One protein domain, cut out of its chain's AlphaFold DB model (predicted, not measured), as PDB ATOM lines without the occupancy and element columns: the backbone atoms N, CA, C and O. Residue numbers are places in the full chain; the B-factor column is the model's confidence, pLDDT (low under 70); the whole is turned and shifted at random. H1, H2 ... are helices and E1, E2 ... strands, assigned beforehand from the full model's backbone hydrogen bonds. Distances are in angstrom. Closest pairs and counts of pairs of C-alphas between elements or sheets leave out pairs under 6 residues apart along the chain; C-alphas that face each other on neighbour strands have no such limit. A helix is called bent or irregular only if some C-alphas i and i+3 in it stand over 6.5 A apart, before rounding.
ATOM      1  N   GLN A   7     -11.597 -47.557  31.963       85.31
ATOM      2  CA  GLN A   7     -12.325 -46.988  30.837       85.31
ATOM      3  C   GLN A   7     -11.495 -45.922  30.131       85.31
ATOM      4  O   GLN A   7     -10.913 -45.040  30.761       85.31
ATOM      5  N   TRP A   8     -11.476 -45.989  28.802       87.81
ATOM      6  CA  TRP A   8     -10.871 -44.974  27.949       87.81
ATOM      7  C   TRP A   8     -11.939 -44.358  27.048       87.81
ATOM      8  O   TRP A   8     -12.453 -45.011  26.142       87.81
ATOM      9  N   CYS A   9     -12.271 -43.096  27.306       87.38
ATOM     10  CA  CYS A   9     -13.096 -42.288  26.416       87.38
ATOM     11  C   CYS A   9     -12.187 -41.576  25.417       87.38
ATOM     12  O   CYS A   9     -11.277 -40.855  25.830       87.38
ATOM     13  N   TYR A  10     -12.424 -41.759  24.121       89.81
ATOM     14  CA  TYR A  10     -11.599 -41.161  23.078       89.81
ATOM     15  C   TYR A  10     -12.425 -40.743  21.865       89.81
ATOM     16  O   TYR A  10     -13.498 -41.285  21.606       89.81
ATOM     17  N   VAL A  11     -11.888 -39.790  21.107       91.38
ATOM     18  CA  VAL A  11     -12.314 -39.494  19.737       91.38
ATOM     19  C   VAL A  11     -11.341 -40.154  18.768       91.38
ATOM     20  O   VAL A  11     -10.141 -40.208  19.045       91.38
ATOM     21  N   SER A  12     -11.853 -40.669  17.651       93.25
ATOM     22  CA  SER A  12     -11.037 -41.184  16.554       93.25
ATOM     23  C   SER A  12     -11.182 -40.310  15.313       93.25
ATOM     24  O   SER A  12     -12.269 -39.828  14.997       93.25
ATOM     25  N   ALA A  13     -10.078 -40.113  14.600       93.06
ATOM     26  CA  ALA A  13     -10.057 -39.433  13.314       93.06
ATOM     27  C   ALA A  13      -9.193 -40.224  12.329       93.06
ATOM     28  O   ALA A  13      -8.137 -40.741  12.694       93.06
ATOM     29  N   VAL A  14      -9.642 -40.323  11.078       93.19
ATOM     30  CA  VAL A  14      -8.870 -40.921   9.984       93.19
ATOM     31  C   VAL A  14      -8.581 -39.833   8.963       93.19
ATOM     32  O   VAL A  14      -9.501 -39.133   8.538       93.19
ATOM     33  N   LYS A  15      -7.316 -39.685   8.570       91.25
ATOM     34  CA  LYS A  15      -6.890 -38.672   7.602       91.25
ATOM     35  C   LYS A  15      -5.988 -39.292   6.545       91.25
ATOM     36  O   LYS A  15      -4.962 -39.881   6.866       91.25
ATOM     37  N   THR A  16      -6.345 -39.140   5.278       90.00
ATOM     38  CA  THR A  16      -5.480 -39.542   4.161       90.00
ATOM     39  C   THR A  16      -4.265 -38.620   4.090       90.00
ATOM     40  O   THR A  16      -4.392 -37.405   4.278       90.00
ATOM     41  N   LEU A  17      -3.086 -39.182   3.826       84.94
ATOM     42  CA  LEU A  17      -1.889 -38.384   3.584       84.94
ATOM     43  C   LEU A  17      -2.063 -37.632   2.258       84.94
ATOM     44  O   LEU A  17      -2.358 -38.236   1.232       84.94
ATOM     45  N   GLN A  18      -1.930 -36.306   2.286       67.00
ATOM     46  CA  GLN A  18      -1.928 -35.497   1.068       67.00
ATOM     47  C   GLN A  18      -0.543 -35.567   0.424       67.00
ATOM     48  O   GLN A  18       0.465 -35.404   1.113       67.00
ATOM     49  N   ALA A  19      -0.509 -35.792  -0.890       59.53
ATOM     50  CA  ALA A  19       0.700 -35.770  -1.703       59.53
ATOM     51  C   ALA A  19       1.411 -34.414  -1.569       59.53
ATOM     52  O   ALA A  19       0.916 -33.391  -2.043       59.53
ATOM     53  N   LEU A  20       2.566 -34.395  -0.900       47.59
ATOM     54  CA  LEU A  20       3.421 -33.214  -0.788       47.59
ATOM     55  C   LEU A  20       4.684 -33.427  -1.647       47.59
ATOM     56  O   LEU A  20       5.778 -33.648  -1.135       47.59
ATOM     57  N   GLY A  21       4.520 -33.378  -2.974       54.19
ATOM     58  CA  GLY A  21       5.613 -33.395  -3.962       54.19
ATOM     59  C   GLY A  21       5.895 -34.748  -4.636       54.19
ATOM     60  O   GLY A  21       5.268 -35.748  -4.324       54.19
ATOM     61  N   ASN A  22       6.873 -34.762  -5.558       53.00
ATOM     62  CA  ASN A  22       7.192 -35.838  -6.527       53.00
ATOM     63  C   ASN A  22       7.519 -37.245  -5.963       53.00
ATOM     64  O   ASN A  22       7.824 -38.141  -6.745       53.00
ATOM     65  N   ASN A  23       7.475 -37.455  -4.645       56.59
ATOM     66  CA  ASN A  23       7.640 -38.762  -4.008       56.59
ATOM     67  C   ASN A  23       6.357 -39.102  -3.240       56.59
ATOM     68  O   ASN A  23       6.292 -38.946  -2.020       56.59
ATOM     69  N   ASP A  24       5.336 -39.537  -3.976       59.28
ATOM     70  CA  ASP A  24       4.032 -39.914  -3.431       59.28
ATOM     71  C   ASP A  24       4.160 -41.111  -2.479       59.28
ATOM     72  O   ASP A  24       4.335 -42.256  -2.897       59.28
ATOM     73  N   VAL A  25       4.059 -40.854  -1.173       66.56
ATOM     74  CA  VAL A  25       3.846 -41.908  -0.174       66.56
ATOM     75  C   VAL A  25       2.347 -42.025   0.059       66.56
ATOM     76  O   VAL A  25       1.762 -41.268   0.834       66.56
ATOM     77  N   GLU A  26       1.724 -42.982  -0.622       81.25
ATOM     78  CA  GLU A  26       0.320 -43.312  -0.404       81.25
ATOM     79  C   GLU A  26       0.127 -43.894   1.007       81.25
ATOM     80  O   GLU A  26       0.862 -44.786   1.457       81.25
ATOM     81  N   GLY A  27      -0.851 -43.366   1.740       88.19
ATOM     82  CA  GLY A  27      -1.096 -43.776   3.114       88.19
ATOM     83  C   GLY A  27      -2.156 -42.945   3.824       88.19
ATOM     84  O   GLY A  27      -2.773 -42.040   3.262       88.19
ATOM     85  N   PHE A  28      -2.364 -43.259   5.096       92.19
ATOM     86  CA  PHE A  28      -3.317 -42.571   5.960       92.19
ATOM     87  C   PHE A  28      -2.880 -42.648   7.424       92.19
ATOM     88  O   PHE A  28      -2.089 -43.508   7.820       92.19
ATOM     89  N   THR A  29      -3.415 -41.748   8.239       93.31
ATOM     90  CA  THR A  29      -3.268 -41.762   9.690       93.31
ATOM     91  C   THR A  29      -4.580 -42.124  10.370       93.31
ATOM     92  O   THR A  29      -5.659 -41.765   9.900       93.31
ATOM     93  N   ILE A  30      -4.479 -42.841  11.488       93.50
ATOM     94  CA  ILE A  30      -5.567 -43.028  12.451       93.50
ATOM     95  C   ILE A  30      -5.113 -42.400  13.761       93.50
ATOM     96  O   ILE A  30      -4.147 -42.862  14.370       93.50
ATOM     97  N   GLU A  31      -5.814 -41.366  14.196       93.94
ATOM     98  CA  GLU A  31      -5.557 -40.659  15.444       93.94
ATOM     99  C   GLU A  31      -6.629 -41.015  16.470       93.94
ATOM    100  O   GLU A  31      -7.814 -41.085  16.146       93.94
ATOM    101  N   LEU A  32      -6.207 -41.256  17.710       93.62
ATOM    102  CA  LEU A  32      -7.073 -41.498  18.860       93.62
ATOM    103  C   LEU A  32      -6.643 -40.542  19.967       93.62
ATOM    104  O   LEU A  32      -5.484 -40.570  20.376       93.62
ATOM    105  N   ALA A  33      -7.549 -39.717  20.475       91.88
ATOM    106  CA  ALA A  33      -7.234 -38.771  21.542       91.88
ATOM    107  C   ALA A  33      -8.213 -38.924  22.706       91.88
ATOM    108  O   ALA A  33      -9.425 -38.948  22.494       91.88
ATOM    109  N   SER A  34      -7.683 -39.026  23.930       90.31
ATOM    110  CA  SER A  34      -8.479 -39.033  25.160       90.31
ATOM    111  C   SER A  34      -9.394 -37.813  25.235       90.31
ATOM    112  O   SER A  34      -8.942 -36.683  25.060       90.31
ATOM    113  N   LEU A  35     -10.654 -38.055  25.578       86.12
ATOM    114  CA  LEU A  35     -11.627 -37.036  25.961       86.12
ATOM    115  C   LEU A  35     -11.771 -37.001  27.483       86.12
ATOM    116  O   LEU A  35     -11.531 -38.013  28.153       86.12
ATOM    117  N   ASP A  36     -12.188 -35.860  28.034       80.31
ATOM    118  CA  ASP A  36     -12.601 -35.827  29.433       80.31
ATOM    119  C   ASP A  36     -13.904 -36.637  29.584       80.31
ATOM    120  O   ASP A  36     -14.852 -36.422  28.823       80.31
ATOM    121  N   PRO A  37     -13.988 -37.584  30.534       75.31
ATOM    122  CA  PRO A  37     -15.227 -38.295  30.831       75.31
ATOM    123  C   PRO A  37     -16.428 -37.366  31.045       75.31
ATOM    124  O   PRO A  37     -17.537 -37.718  30.641       75.31
ATOM    125  N   ASP A  38     -16.218 -36.188  31.637       74.25
ATOM    126  CA  ASP A  38     -17.298 -35.232  31.880       74.25
ATOM    127  C   ASP A  38     -17.878 -34.689  30.562       74.25
ATOM    128  O   ASP A  38     -19.095 -34.548  30.450       74.25
ATOM    129  N   ASP A  39     -17.053 -34.503  29.526       77.31
ATOM    130  CA  ASP A  39     -17.502 -34.049  28.202       77.31
ATOM    131  C   ASP A  39     -18.341 -35.109  27.475       77.31
ATOM    132  O   ASP A  39     -19.261 -34.781  26.724       77.31
ATOM    133  N   VAL A  40     -18.054 -36.391  27.718       75.69
ATOM    134  CA  VAL A  40     -18.727 -37.526  27.067       75.69
ATOM    135  C   VAL A  40     -20.039 -37.898  27.764       75.69
ATOM    136  O   VAL A  40     -21.006 -38.293  27.106       75.69
ATOM    137  N   PHE A  41     -20.089 -37.779  29.094       71.50
ATOM    138  CA  PHE A  41     -21.227 -38.213  29.912       71.50
ATOM    139  C   PHE A  41     -22.085 -37.070  30.459       71.50
ATOM    140  O   PHE A  41     -22.923 -37.318  31.327       71.50
ATOM    141  N   ASN A  42     -21.940 -35.843  29.955       65.81
ATOM    142  CA  ASN A  42     -22.806 -34.722  30.327       65.81
ATOM    143  C   ASN A  42     -24.300 -35.122  30.293       65.81
ATOM    144  O   ASN A  42     -24.844 -35.492  29.253       65.81
ATOM    145  N   GLY A  43     -24.961 -35.078  31.457       58.44
ATOM    146  CA  GLY A  43     -26.379 -35.429  31.625       58.44
ATOM    147  C   GLY A  43     -26.704 -36.925  31.775       58.44
ATOM    148  O   GLY A  43     -27.882 -37.271  31.852       58.44
ATOM    149  N   LYS A  44     -25.707 -37.819  31.841       61.84
ATOM    150  CA  LYS A  44     -25.886 -39.270  32.041       61.84
ATOM    151  C   LYS A  44     -25.296 -39.720  33.382       61.84
ATOM    152  O   LYS A  44     -24.290 -39.185  33.838       61.84
ATOM    153  N   ALA A  45     -25.910 -40.722  34.014       56.84
ATOM    154  CA  ALA A  45     -25.359 -41.335  35.221       56.84
ATOM    155  C   ALA A  45     -24.055 -42.077  34.882       56.84
ATOM    156  O   ALA A  45     -24.051 -42.980  34.045       56.84
ATOM    157  N   GLN A  46     -22.948 -41.692  35.518       59.66
ATOM    158  CA  GLN A  46     -21.670 -42.391  35.395       59.66
ATOM    159  C   GLN A  46     -21.680 -43.622  36.313       59.66
ATOM    160  O   GLN A  46     -22.175 -43.553  37.439       59.66
ATOM    161  N   ALA A  47     -21.151 -44.754  35.845       58.28
ATOM    162  CA  ALA A  47     -21.030 -45.946  36.679       58.28
ATOM    163  C   ALA A  47     -20.143 -45.645  37.900       58.28
ATOM    164  O   ALA A  47     -19.033 -45.126  37.756       58.28
ATOM    165  N   ALA A  48     -20.617 -45.978  39.101       56.88
ATOM    166  CA  ALA A  48     -19.796 -45.893  40.301       56.88
ATOM    167  C   ALA A  48     -18.613 -46.875  40.176       56.88
ATOM    168  O   ALA A  48     -18.814 -48.045  39.848       56.88
ATOM    169  N   SER A  49     -17.394 -46.406  40.471       67.12
ATOM    170  CA  SER A  49     -16.133 -47.179  40.558       67.12
ATOM    171  C   SER A  49     -15.384 -47.567  39.260       67.12
ATOM    172  O   SER A  49     -14.855 -48.674  39.154       67.12
ATOM    173  N   VAL A  50     -15.227 -46.644  38.304       76.81
ATOM    174  CA  VAL A  50     -14.385 -46.849  37.102       76.81
ATOM    175  C   VAL A  50     -13.106 -46.003  37.147       76.81
ATOM    176  O   VAL A  50     -13.148 -44.834  37.536       76.81
ATOM    177  N   ILE A  51     -11.973 -46.590  36.741       80.94
ATOM    178  CA  ILE A  51     -10.684 -45.899  36.590       80.94
ATOM    179  C   ILE A  51     -10.569 -45.340  35.167       80.94
ATOM    180  O   ILE A  51     -10.612 -46.098  34.200       80.94
ATOM    181  N   ASN A  52     -10.386 -44.027  35.017       83.31
ATOM    182  CA  ASN A  52     -10.346 -43.379  33.702       83.31
ATOM    183  C   ASN A  52      -8.917 -43.242  33.160       83.31
ATOM    184  O   ASN A  52      -8.031 -42.706  33.825       83.31
ATOM    185  N   ILE A  53      -8.706 -43.667  31.914       85.69
ATOM    186  CA  ILE A  53      -7.460 -43.471  31.164       85.69
ATOM    187  C   ILE A  53      -7.523 -42.101  30.478       85.69
ATOM    188  O   ILE A  53      -8.234 -41.913  29.488       85.69
ATOM    189  N   ARG A  54      -6.775 -41.131  31.012       83.88
ATOM    190  CA  ARG A  54      -6.720 -39.746  30.516       83.88
ATOM    191  C   ARG A  54      -5.345 -39.400  29.945       83.88
ATOM    192  O   ARG A  54      -4.361 -40.085  30.209       83.88
ATOM    193  N   GLY A  55      -5.291 -38.304  29.185       85.12
ATOM    194  CA  GLY A  55      -4.038 -37.728  28.689       85.12
ATOM    195  C   GLY A  55      -3.304 -38.594  27.665       85.12
ATOM    196  O   GLY A  55      -2.108 -38.402  27.470       85.12
ATOM    197  N   LEU A  56      -3.992 -39.548  27.032       90.06
ATOM    198  CA  LEU A  56      -3.421 -40.443  26.038       90.06
ATOM    199  C   LEU A  56      -3.812 -39.991  24.629       90.06
ATOM    200  O   LEU A  56      -4.994 -39.897  24.298       90.06
ATOM    201  N   SER A  57      -2.814 -39.764  23.783       92.44
ATOM    202  CA  SER A  57      -2.986 -39.557  22.345       92.44
ATOM    203  C   SER A  57      -2.194 -40.616  21.588       92.44
ATOM    204  O   SER A  57      -1.036 -40.873  21.907       92.44
ATOM    205  N   ILE A  58      -2.810 -41.240  20.591       93.88
ATOM    206  CA  ILE A  58      -2.225 -42.299  19.770       93.88
ATOM    207  C   ILE A  58      -2.367 -41.920  18.308       93.88
ATOM    208  O   ILE A  58      -3.394 -41.395  17.886       93.88
ATOM    209  N   LEU A  59      -1.341 -42.244  17.537       94.19
ATOM    210  CA  LEU A  59      -1.293 -42.093  16.097       94.19
ATOM    211  C   LEU A  59      -0.788 -43.404  15.489       94.19
ATOM    212  O   LEU A  59       0.319 -43.856  15.787       94.19
ATOM    213  N   PHE A  60      -1.584 -43.996  14.604       93.19
ATOM    214  CA  PHE A  60      -1.129 -45.024  13.678       93.19
ATOM    215  C   PHE A  60      -0.880 -44.373  12.322       93.19
ATOM    216  O   PHE A  60      -1.815 -43.873  11.702       93.19
ATOM    217  N   LEU A  61       0.364 -44.398  11.854       92.44
ATOM    218  CA  LEU A  61       0.726 -43.999  10.497       92.44
ATOM    219  C   LEU A  61       0.832 -45.252   9.629       92.44
ATOM    220  O   LEU A  61       1.677 -46.115   9.879       92.44
ATOM    221  N   VAL A  62      -0.023 -45.341   8.616       91.25
ATOM    222  CA  VAL A  62      -0.086 -46.458   7.677       91.25
ATOM    223  C   VAL A  62       0.413 -45.970   6.324       91.25
ATOM    224  O   VAL A  62      -0.158 -45.049   5.753       91.25
ATOM    225  N   THR A  63       1.488 -46.574   5.823       90.12
ATOM    226  CA  THR A  63       2.131 -46.183   4.557       90.12
ATOM    227  C   THR A  63       2.382 -47.409   3.694       90.12
ATOM    228  O   THR A  63       2.754 -48.468   4.211       90.12
ATOM    229  N   ALA A  64       2.166 -47.284   2.387       85.56
ATOM    230  CA  ALA A  64       2.547 -48.320   1.439       85.56
ATOM    231  C   ALA A  64       4.079 -48.425   1.374       85.56
ATOM    232  O   ALA A  64       4.782 -47.418   1.288       85.56
ATOM    233  N   GLU A  65       4.614 -49.646   1.422       82.75
ATOM    234  CA  GLU A  65       6.019 -49.868   1.089       82.75
ATOM    235  C   GLU A  65       6.168 -50.029  -0.429       82.75
ATOM    236  O   GLU A  65       5.332 -50.692  -1.055       82.75
ATOM    237  N   PRO A  66       7.236 -49.475  -1.037       72.56
ATOM    238  CA  PRO A  66       7.485 -49.645  -2.461       72.56
ATOM    239  C   PRO A  66       7.577 -51.138  -2.796       72.56
ATOM    240  O   PRO A  66       8.337 -51.892  -2.178       72.56
ATOM    241  N   GLY A  67       6.763 -51.570  -3.762       66.50
ATOM    242  CA  GLY A  67       6.636 -52.974  -4.130       66.50
ATOM    243  C   GLY A  67       7.971 -53.553  -4.593       66.50
ATOM    244  O   GLY A  67       8.625 -53.010  -5.481       66.50
ATOM    245  N   ARG A  68       8.377 -54.688  -4.018       64.06
ATOM    246  CA  ARG A  68       9.533 -55.441  -4.525       64.06
ATOM    247  C   ARG A  68       9.063 -56.364  -5.646       64.06
ATOM    248  O   ARG A  68       8.182 -57.199  -5.422       64.06
ATOM    249  N   ILE A  69       9.643 -56.215  -6.836       60.81
ATOM    250  CA  ILE A  69       9.420 -57.126  -7.965       60.81
ATOM    251  C   ILE A  69      10.112 -58.453  -7.635       60.81
ATOM    252  O   ILE A  69      11.324 -58.494  -7.434       60.81
ATOM    253  N   MET A  70       9.348 -59.540  -7.547       59.19
ATOM    254  CA  MET A  70       9.888 -60.891  -7.390       59.19
ATOM    255  C   MET A  70      10.099 -61.568  -8.751       59.19
ATOM    256  O   MET A  70       9.505 -61.174  -9.760       59.19
ATOM    257  N   LYS A  71      10.924 -62.629  -8.778       46.69
ATOM    258  CA  LYS A  71      11.048 -63.527  -9.940       46.69
ATOM    259  C   LYS A  71       9.645 -64.015 -10.345       46.69
ATOM    260  O   LYS A  71       8.892 -64.480  -9.494       46.69
ATOM    261  N   GLY A  72       9.284 -63.852 -11.620       53.16
ATOM    262  CA  GLY A  72       7.944 -64.159 -12.147       53.16
ATOM    263  C   GLY A  72       6.981 -62.965 -12.257       53.16
ATOM    264  O   GLY A  72       5.780 -63.169 -12.426       53.16
ATOM    265  N   GLY A  73       7.474 -61.724 -12.135       56.06
ATOM    266  CA  GLY A  73       6.687 -60.506 -12.387       56.06
ATOM    267  C   GLY A  73       5.647 -60.172 -11.311       56.06
ATOM    268  O   GLY A  73       4.812 -59.296 -11.516       56.06
ATOM    269  N   ARG A  74       5.671 -60.857 -10.158       55.38
ATOM    270  CA  ARG A  74       4.778 -60.573  -9.024       55.38
ATOM    271  C   ARG A  74       5.373 -59.468  -8.151       55.38
ATOM    272  O   ARG A  74       6.463 -59.627  -7.605       55.38
ATOM    273  N   THR A  75       4.657 -58.360  -7.986       62.22
ATOM    274  CA  THR A  75       4.991 -57.301  -7.022       62.22
ATOM    275  C   THR A  75       4.389 -57.622  -5.663       62.22
ATOM    276  O   THR A  75       3.167 -57.624  -5.504       62.22
ATOM    277  N   LYS A  76       5.234 -57.871  -4.659       65.50
ATOM    278  CA  LYS A  76       4.748 -58.041  -3.286       65.50
ATOM    279  C   LYS A  76       4.413 -56.672  -2.704       65.50
ATOM    280  O   LYS A  76       5.309 -55.851  -2.506       65.50
ATOM    281  N   ARG A  77       3.130 -56.446  -2.428       73.50
ATOM    282  CA  ARG A  77       2.639 -55.255  -1.730       73.50
ATOM    283  C   ARG A  77       2.805 -55.457  -0.228       73.50
ATOM    284  O   ARG A  77       2.438 -56.501   0.310       73.50
ATOM    285  N   ALA A  78       3.388 -54.475   0.440       80.00
ATOM    286  CA  ALA A  78       3.551 -54.466   1.884       80.00
ATOM    287  C   ALA A  78       3.122 -53.106   2.425       80.00
ATOM    288  O   ALA A  78       3.172 -52.097   1.726       80.00
ATOM    289  N   VAL A  79       2.670 -53.099   3.672       85.56
ATOM    290  CA  VAL A  79       2.239 -51.889   4.364       85.56
ATOM    291  C   VAL A  79       3.040 -51.782   5.647       85.56
ATOM    292  O   VAL A  79       3.150 -52.750   6.404       85.56
ATOM    293  N   ARG A  80       3.578 -50.594   5.901       88.62
ATOM    294  CA  ARG A  80       4.241 -50.255   7.152       88.62
ATOM    295  C   ARG A  80       3.258 -49.540   8.065       88.62
ATOM    296  O   ARG A  80       2.688 -48.517   7.693       88.62
ATOM    297  N   VAL A  81       3.100 -50.071   9.275       90.56
ATOM    298  CA  VAL A  81       2.308 -49.459  10.346       90.56
ATOM    299  C   VAL A  81       3.261 -48.960  11.423       90.56
ATOM    300  O   VAL A  81       3.938 -49.759  12.070       90.56
ATOM    301  N   THR A  82       3.309 -47.646  11.619       91.69
ATOM    302  CA  THR A  82       4.093 -47.003  12.681       91.69
ATOM    303  C   THR A  82       3.150 -46.565  13.793       91.69
ATOM    304  O   THR A  82       2.176 -45.864  13.532       91.69
ATOM    305  N   PHE A  83       3.425 -46.991  15.025       93.62
ATOM    306  CA  PHE A  83       2.669 -46.602  16.214       93.62
ATOM    307  C   PHE A  83       3.417 -45.503  16.965       93.62
ATOM    308  O   PHE A  83       4.557 -45.707  17.389       93.62
ATOM    309  N   CYS A  84       2.753 -44.374  17.171       93.25
ATOM    310  CA  CYS A  84       3.221 -43.278  18.005       93.25
ATOM    311  C   CYS A  84       2.205 -43.054  19.126       93.25
ATOM    312  O   CYS A  84       0.998 -43.072  18.888       93.25
ATOM    313  N   ALA A  85       2.679 -42.816  20.345       92.75
ATOM    314  CA  ALA A  85       1.818 -42.465  21.464       92.75
ATOM    315  C   ALA A  85       2.443 -41.341  22.282       92.75
ATOM    316  O   ALA A  85       3.651 -41.322  22.520       92.75
ATOM    317  N   HIS A  86       1.598 -40.428  22.732       90.75
ATOM    318  CA  HIS A  86       1.934 -39.361  23.650       90.75
ATOM    319  C   HIS A  86       1.094 -39.533  24.915       90.75
ATOM    320  O   HIS A  86      -0.131 -39.644  24.849       90.75
ATOM    321  N   VAL A  87       1.763 -39.563  26.066       88.56
ATOM    322  CA  VAL A  87       1.122 -39.608  27.381       88.56
ATOM    323  C   VAL A  87       1.432 -38.293  28.076       88.56
ATOM    324  O   VAL A  87       2.569 -38.055  28.481       88.56
ATOM    325  N   ALA A  88       0.425 -37.438  28.210       81.31
ATOM    326  CA  ALA A  88       0.543 -36.210  28.973       81.31
ATOM    327  C   ALA A  88       0.778 -36.571  30.445       81.31
ATOM    328  O   ALA A  88      -0.079 -37.162  31.102       81.31
ATOM    329  N   THR A  89       1.947 -36.222  30.978       64.62
ATOM    330  CA  THR A  89       2.213 -36.355  32.408       64.62
ATOM    331  C   THR A  89       1.335 -35.362  33.153       64.62
ATOM    332  O   THR A  89       1.640 -34.171  33.209       64.62
ATOM    333  N   ILE A  90       0.239 -35.844  33.735       57.12
ATOM    334  CA  ILE A  90      -0.550 -35.048  34.669       57.12
ATOM    335  C   ILE A  90       0.367 -34.791  35.866       57.12
ATOM    336  O   ILE A  90       0.813 -35.729  36.534       57.12
ATOM    337  N   GLY A  91       0.727 -33.523  36.083       49.84
ATOM    338  CA  GLY A  91       1.578 -33.119  37.194       49.84
ATOM    339  C   GLY A  91       1.049 -33.718  38.493       49.84
ATOM    340  O   GLY A  91      -0.148 -33.640  38.770       49.84
ATOM    341  N   ASP A 112      -8.570 -41.376  38.432       76.81
ATOM    342  CA  ASP A 112      -7.721 -41.387  37.241       76.81
ATOM    343  C   ASP A 112      -6.709 -42.537  37.308       76.81
ATOM    344  O   ASP A 112      -6.173 -42.873  38.370       76.81
ATOM    345  N   ALA A 113      -6.424 -43.138  36.154       82.38
ATOM    346  CA  ALA A 113      -5.384 -44.147  36.028       82.38
ATOM    347  C   ALA A 113      -4.010 -43.553  36.379       82.38
ATOM    348  O   ALA A 113      -3.668 -42.437  35.990       82.38
ATOM    349  N   SER A 114      -3.179 -44.327  37.080       83.44
ATOM    350  CA  SER A 114      -1.784 -43.935  37.308       83.44
ATOM    351  C   SER A 114      -1.005 -43.869  35.988       83.44
ATOM    352  O   SER A 114      -1.279 -44.642  35.069       83.44
ATOM    353  N   ASN A 115       0.040 -43.036  35.912       81.62
ATOM    354  CA  ASN A 115       0.916 -42.970  34.730       81.62
ATOM    355  C   ASN A 115       1.482 -44.350  34.340       81.62
ATOM    356  O   ASN A 115       1.617 -44.648  33.158       81.62
ATOM    357  N   GLY A 116       1.768 -45.215  35.323       84.44
ATOM    358  CA  GLY A 116       2.211 -46.590  35.074       84.44
ATOM    359  C   GLY A 116       1.128 -47.466  34.436       84.44
ATOM    360  O   GLY A 116       1.426 -48.238  33.527       84.44
ATOM    361  N   ALA A 117      -0.132 -47.314  34.855       84.75
ATOM    362  CA  ALA A 117      -1.266 -48.005  34.240       84.75
ATOM    363  C   ALA A 117      -1.507 -47.515  32.803       84.75
ATOM    364  O   ALA A 117      -1.616 -48.335  31.893       84.75
ATOM    365  N   VAL A 118      -1.483 -46.195  32.571       86.50
ATOM    366  CA  VAL A 118      -1.614 -45.613  31.222       86.50
ATOM    367  C   VAL A 118      -0.491 -46.108  30.305       86.50
ATOM    368  O   VAL A 118      -0.765 -46.594  29.211       86.50
ATOM    369  N   LEU A 119       0.765 -46.077  30.764       87.81
ATOM    370  CA  LEU A 119       1.906 -46.562  29.984       87.81
ATOM    371  C   LEU A 119       1.806 -48.065  29.677       87.81
ATOM    372  O   LEU A 119       2.089 -48.485  28.556       87.81
ATOM    373  N   SER A 120       1.347 -48.874  30.637       87.88
ATOM    374  CA  SER A 120       1.085 -50.304  30.420       87.88
ATOM    375  C   SER A 120       0.065 -50.529  29.296       87.88
ATOM    376  O   SER A 120       0.288 -51.357  28.409       87.88
ATOM    377  N   ARG A 121      -1.016 -49.736  29.257       87.62
ATOM    378  CA  ARG A 121      -2.013 -49.793  28.173       87.62
ATOM    379  C   ARG A 121      -1.470 -49.312  26.835       87.62
ATOM    380  O   ARG A 121      -1.763 -49.936  25.820       87.62
ATOM    381  N   VAL A 122      -0.617 -48.288  26.815       90.50
ATOM    382  CA  VAL A 122       0.083 -47.857  25.592       90.50
ATOM    383  C   VAL A 122       0.924 -48.984  25.004       90.50
ATOM    384  O   VAL A 122       0.849 -49.234  23.804       90.50
ATOM    385  N   VAL A 123       1.686 -49.703  25.833       89.94
ATOM    386  CA  VAL A 123       2.493 -50.844  25.373       89.94
ATOM    387  C   VAL A 123       1.607 -51.962  24.822       89.94
ATOM    388  O   VAL A 123       1.947 -52.559  23.802       89.94
ATOM    389  N   GLN A 124       0.456 -52.229  25.443       88.06
ATOM    390  CA  GLN A 124      -0.514 -53.193  24.913       88.06
ATOM    391  C   GLN A 124      -1.068 -52.747  23.550       88.06
ATOM    392  O   GLN A 124      -1.104 -53.547  22.616       88.06
ATOM    393  N   LEU A 125      -1.416 -51.467  23.396       87.81
ATOM    394  CA  LEU A 125      -1.888 -50.900  22.126       87.81
ATOM    395  C   LEU A 125      -0.802 -50.933  21.038       87.81
ATOM    396  O   LEU A 125      -1.095 -51.277  19.895       87.81
ATOM    397  N   ALA A 126       0.464 -50.703  21.393       90.00
ATOM    398  CA  ALA A 126       1.607 -50.823  20.483       90.00
ATOM    399  C   ALA A 126       1.814 -52.254  19.949       90.00
ATOM    400  O   ALA A 126       2.445 -52.452  18.911       90.00
ATOM    401  N   GLN A 127       1.296 -53.270  20.648       88.56
ATOM    402  CA  GLN A 127       1.354 -54.667  20.213       88.56
ATOM    403  C   GLN A 127       0.190 -55.054  19.289       88.56
ATOM    404  O   GLN A 127       0.311 -56.051  18.576       88.56
ATOM    405  N   VAL A 128      -0.896 -54.273  19.241       83.44
ATOM    406  CA  VAL A 128      -2.081 -54.543  18.402       83.44
ATOM    407  C   VAL A 128      -1.741 -54.718  16.916       83.44
ATOM    408  O   VAL A 128      -2.267 -55.661  16.319       83.44
ATOM    409  N   PRO A 129      -0.828 -53.936  16.297       85.50
ATOM    410  CA  PRO A 129      -0.436 -54.156  14.904       85.50
ATOM    411  C   PRO A 129       0.081 -55.571  14.609       85.50
ATOM    412  O   PRO A 129      -0.089 -56.057  13.493       85.50
ATOM    413  N   LYS A 130       0.630 -56.292  15.601       84.44
ATOM    414  CA  LYS A 130       1.059 -57.696  15.436       84.44
ATOM    415  C   LYS A 130      -0.111 -58.641  15.139       84.44
ATOM    416  O   LYS A 130       0.099 -59.708  14.571       84.44
ATOM    417  N   GLN A 131      -1.333 -58.251  15.500       83.00
ATOM    418  CA  GLN A 131      -2.563 -59.002  15.243       83.00
ATOM    419  C   GLN A 131      -3.232 -58.617  13.916       83.00
ATOM    420  O   GLN A 131      -4.152 -59.304  13.468       83.00
ATOM    421  N   LEU A 132      -2.763 -57.555  13.249       82.56
ATOM    422  CA  LEU A 132      -3.334 -57.087  11.987       82.56
ATOM    423  C   LEU A 132      -3.337 -58.170  10.894       82.56
ATOM    424  O   LEU A 132      -4.385 -58.344  10.273       82.56
ATOM    425  N   PRO A 133      -2.269 -58.971  10.687       83.56
ATOM    426  CA  PRO A 133      -2.301 -60.048   9.698       83.56
ATOM    427  C   PRO A 133      -3.411 -61.074   9.963       83.56
ATOM    428  O   PRO A 133      -4.027 -61.573   9.026       83.56
ATOM    429  N   VAL A 134      -3.720 -61.364  11.231       82.94
ATOM    430  CA  VAL A 134      -4.807 -62.287  11.600       82.94
ATOM    431  C   VAL A 134      -6.164 -61.688  11.235       82.94
ATOM    432  O   VAL A 134      -7.004 -62.383  10.663       82.94
ATOM    433  N   ALA A 135      -6.378 -60.402  11.524       83.12
ATOM    434  CA  ALA A 135      -7.603 -59.693  11.156       83.12
ATOM    435  C   ALA A 135      -7.775 -59.582   9.630       83.12
ATOM    436  O   ALA A 135      -8.865 -59.831   9.113       83.12
ATOM    437  N   VAL A 136      -6.694 -59.284   8.903       85.56
ATOM    438  CA  VAL A 136      -6.676 -59.235   7.433       85.56
ATOM    439  C   VAL A 136      -7.014 -60.604   6.851       85.56
ATOM    440  O   VAL A 136      -7.902 -60.698   6.010       85.56
ATOM    441  N   ARG A 137      -6.388 -61.683   7.335       87.69
ATOM    442  CA  ARG A 137      -6.689 -63.047   6.874       87.69
ATOM    443  C   ARG A 137      -8.140 -63.441   7.127       87.69
ATOM    444  O   ARG A 137      -8.737 -64.061   6.259       87.69
TER     445      ARG A 137
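AT A GLANCE: This is residues 7 to 91 and 112 to 137 of the 584 residues of the protein "GAF domain-containing protein" of Peronospora effusa (UniProt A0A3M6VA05). Picture a long, narrow, twisted sheet of four strands with one long helix, H2, lying over one face along the edge strand E5, while the other face is bare of named helices. The hairpin of E4 and E5 runs on past the stretch that pairs with E2, and its turn makes one end of a rod; at the other end sit the short H1, the three-residue E3 and the link between them. The printed part has 111 residues with named elements in the order E1, E2, H1, E3, E4, E5, H2, of mixed class, helices and strands. The sheet's order is E1, E2, E4, E5, all antiparallel. The whole is loose, with a radius of gyration of the C-alphas of 18.6 A and spans of 62 by 30 by 28 A.

IN THESE COORDINATES: Find C-alpha 10 at (-11.599, -41.161, 23.078); from there E1, residues 10 to 16, runs 19.9 A. E2, residues 27 to 34, comes back over 23.7 A. H1, residues 37 to 41, is 6.1 A long, and E3, residues 50 to 52, is 6.3 A. Go on to C-alpha 56 at (-3.421, -40.443, 26.038), where E4, residues 56 to 69, begins its 40.0 A. E5, residues 75 to 87, returns over 38.9 A. Past the cut, H2, residues 115 to 137, runs 35.2 A to C-alpha 137 at (-6.689, -63.047, 6.874).

HOW THE PARTS SIT: Start in the sheet with the hairpin of E1 and E2, antiparallel at 164 degrees, where N 13 and O 31 are 2.9 A apart. E2 and E4 are antiparallel at 166 degrees, with N 30 and O 60 at 2.9 A. E4 and E5 form the second hairpin, at 163 degrees, with N 61 and O 82 at 2.9 A. H2 is on the sheet at a height of 9.9 A, over E5 and only just not over E4, on which 2 of its C-alphas fall; it runs along the strands, at 15 degrees to E5 on the local plane. The closest C-alphas of E5 and H2, Phe 83 and Ala 126, are 6.1 A apart. H2 is irregular, with C-alphas 130 and 133 7.1 A apart and a kink of 44 degrees near residue 130. H1 is not on the sheet; its closest C-alpha to E3, Pro 37 to Asn 52, is at 7.6 A. H1 and H2 are apart. In H1 every O i to N i+4 pair is within hydrogen-bond range, in H2 13 of 19.

THE WHOLE: Look to Gly 43 and Gly 72 for the two C-alphas farthest apart, 62.6 A. Residues 92 to 111 are not printed, and C-alphas 91 and 112 are 12.4 A apart across this cut, in the link from E5 to H2. Of the links that are printed whole, none is long. The mean pLDDT of the printed part is 79.3, and it is under 70 at residues 18 to 25, 42 to 49, 67 to 76 and 89 to 91.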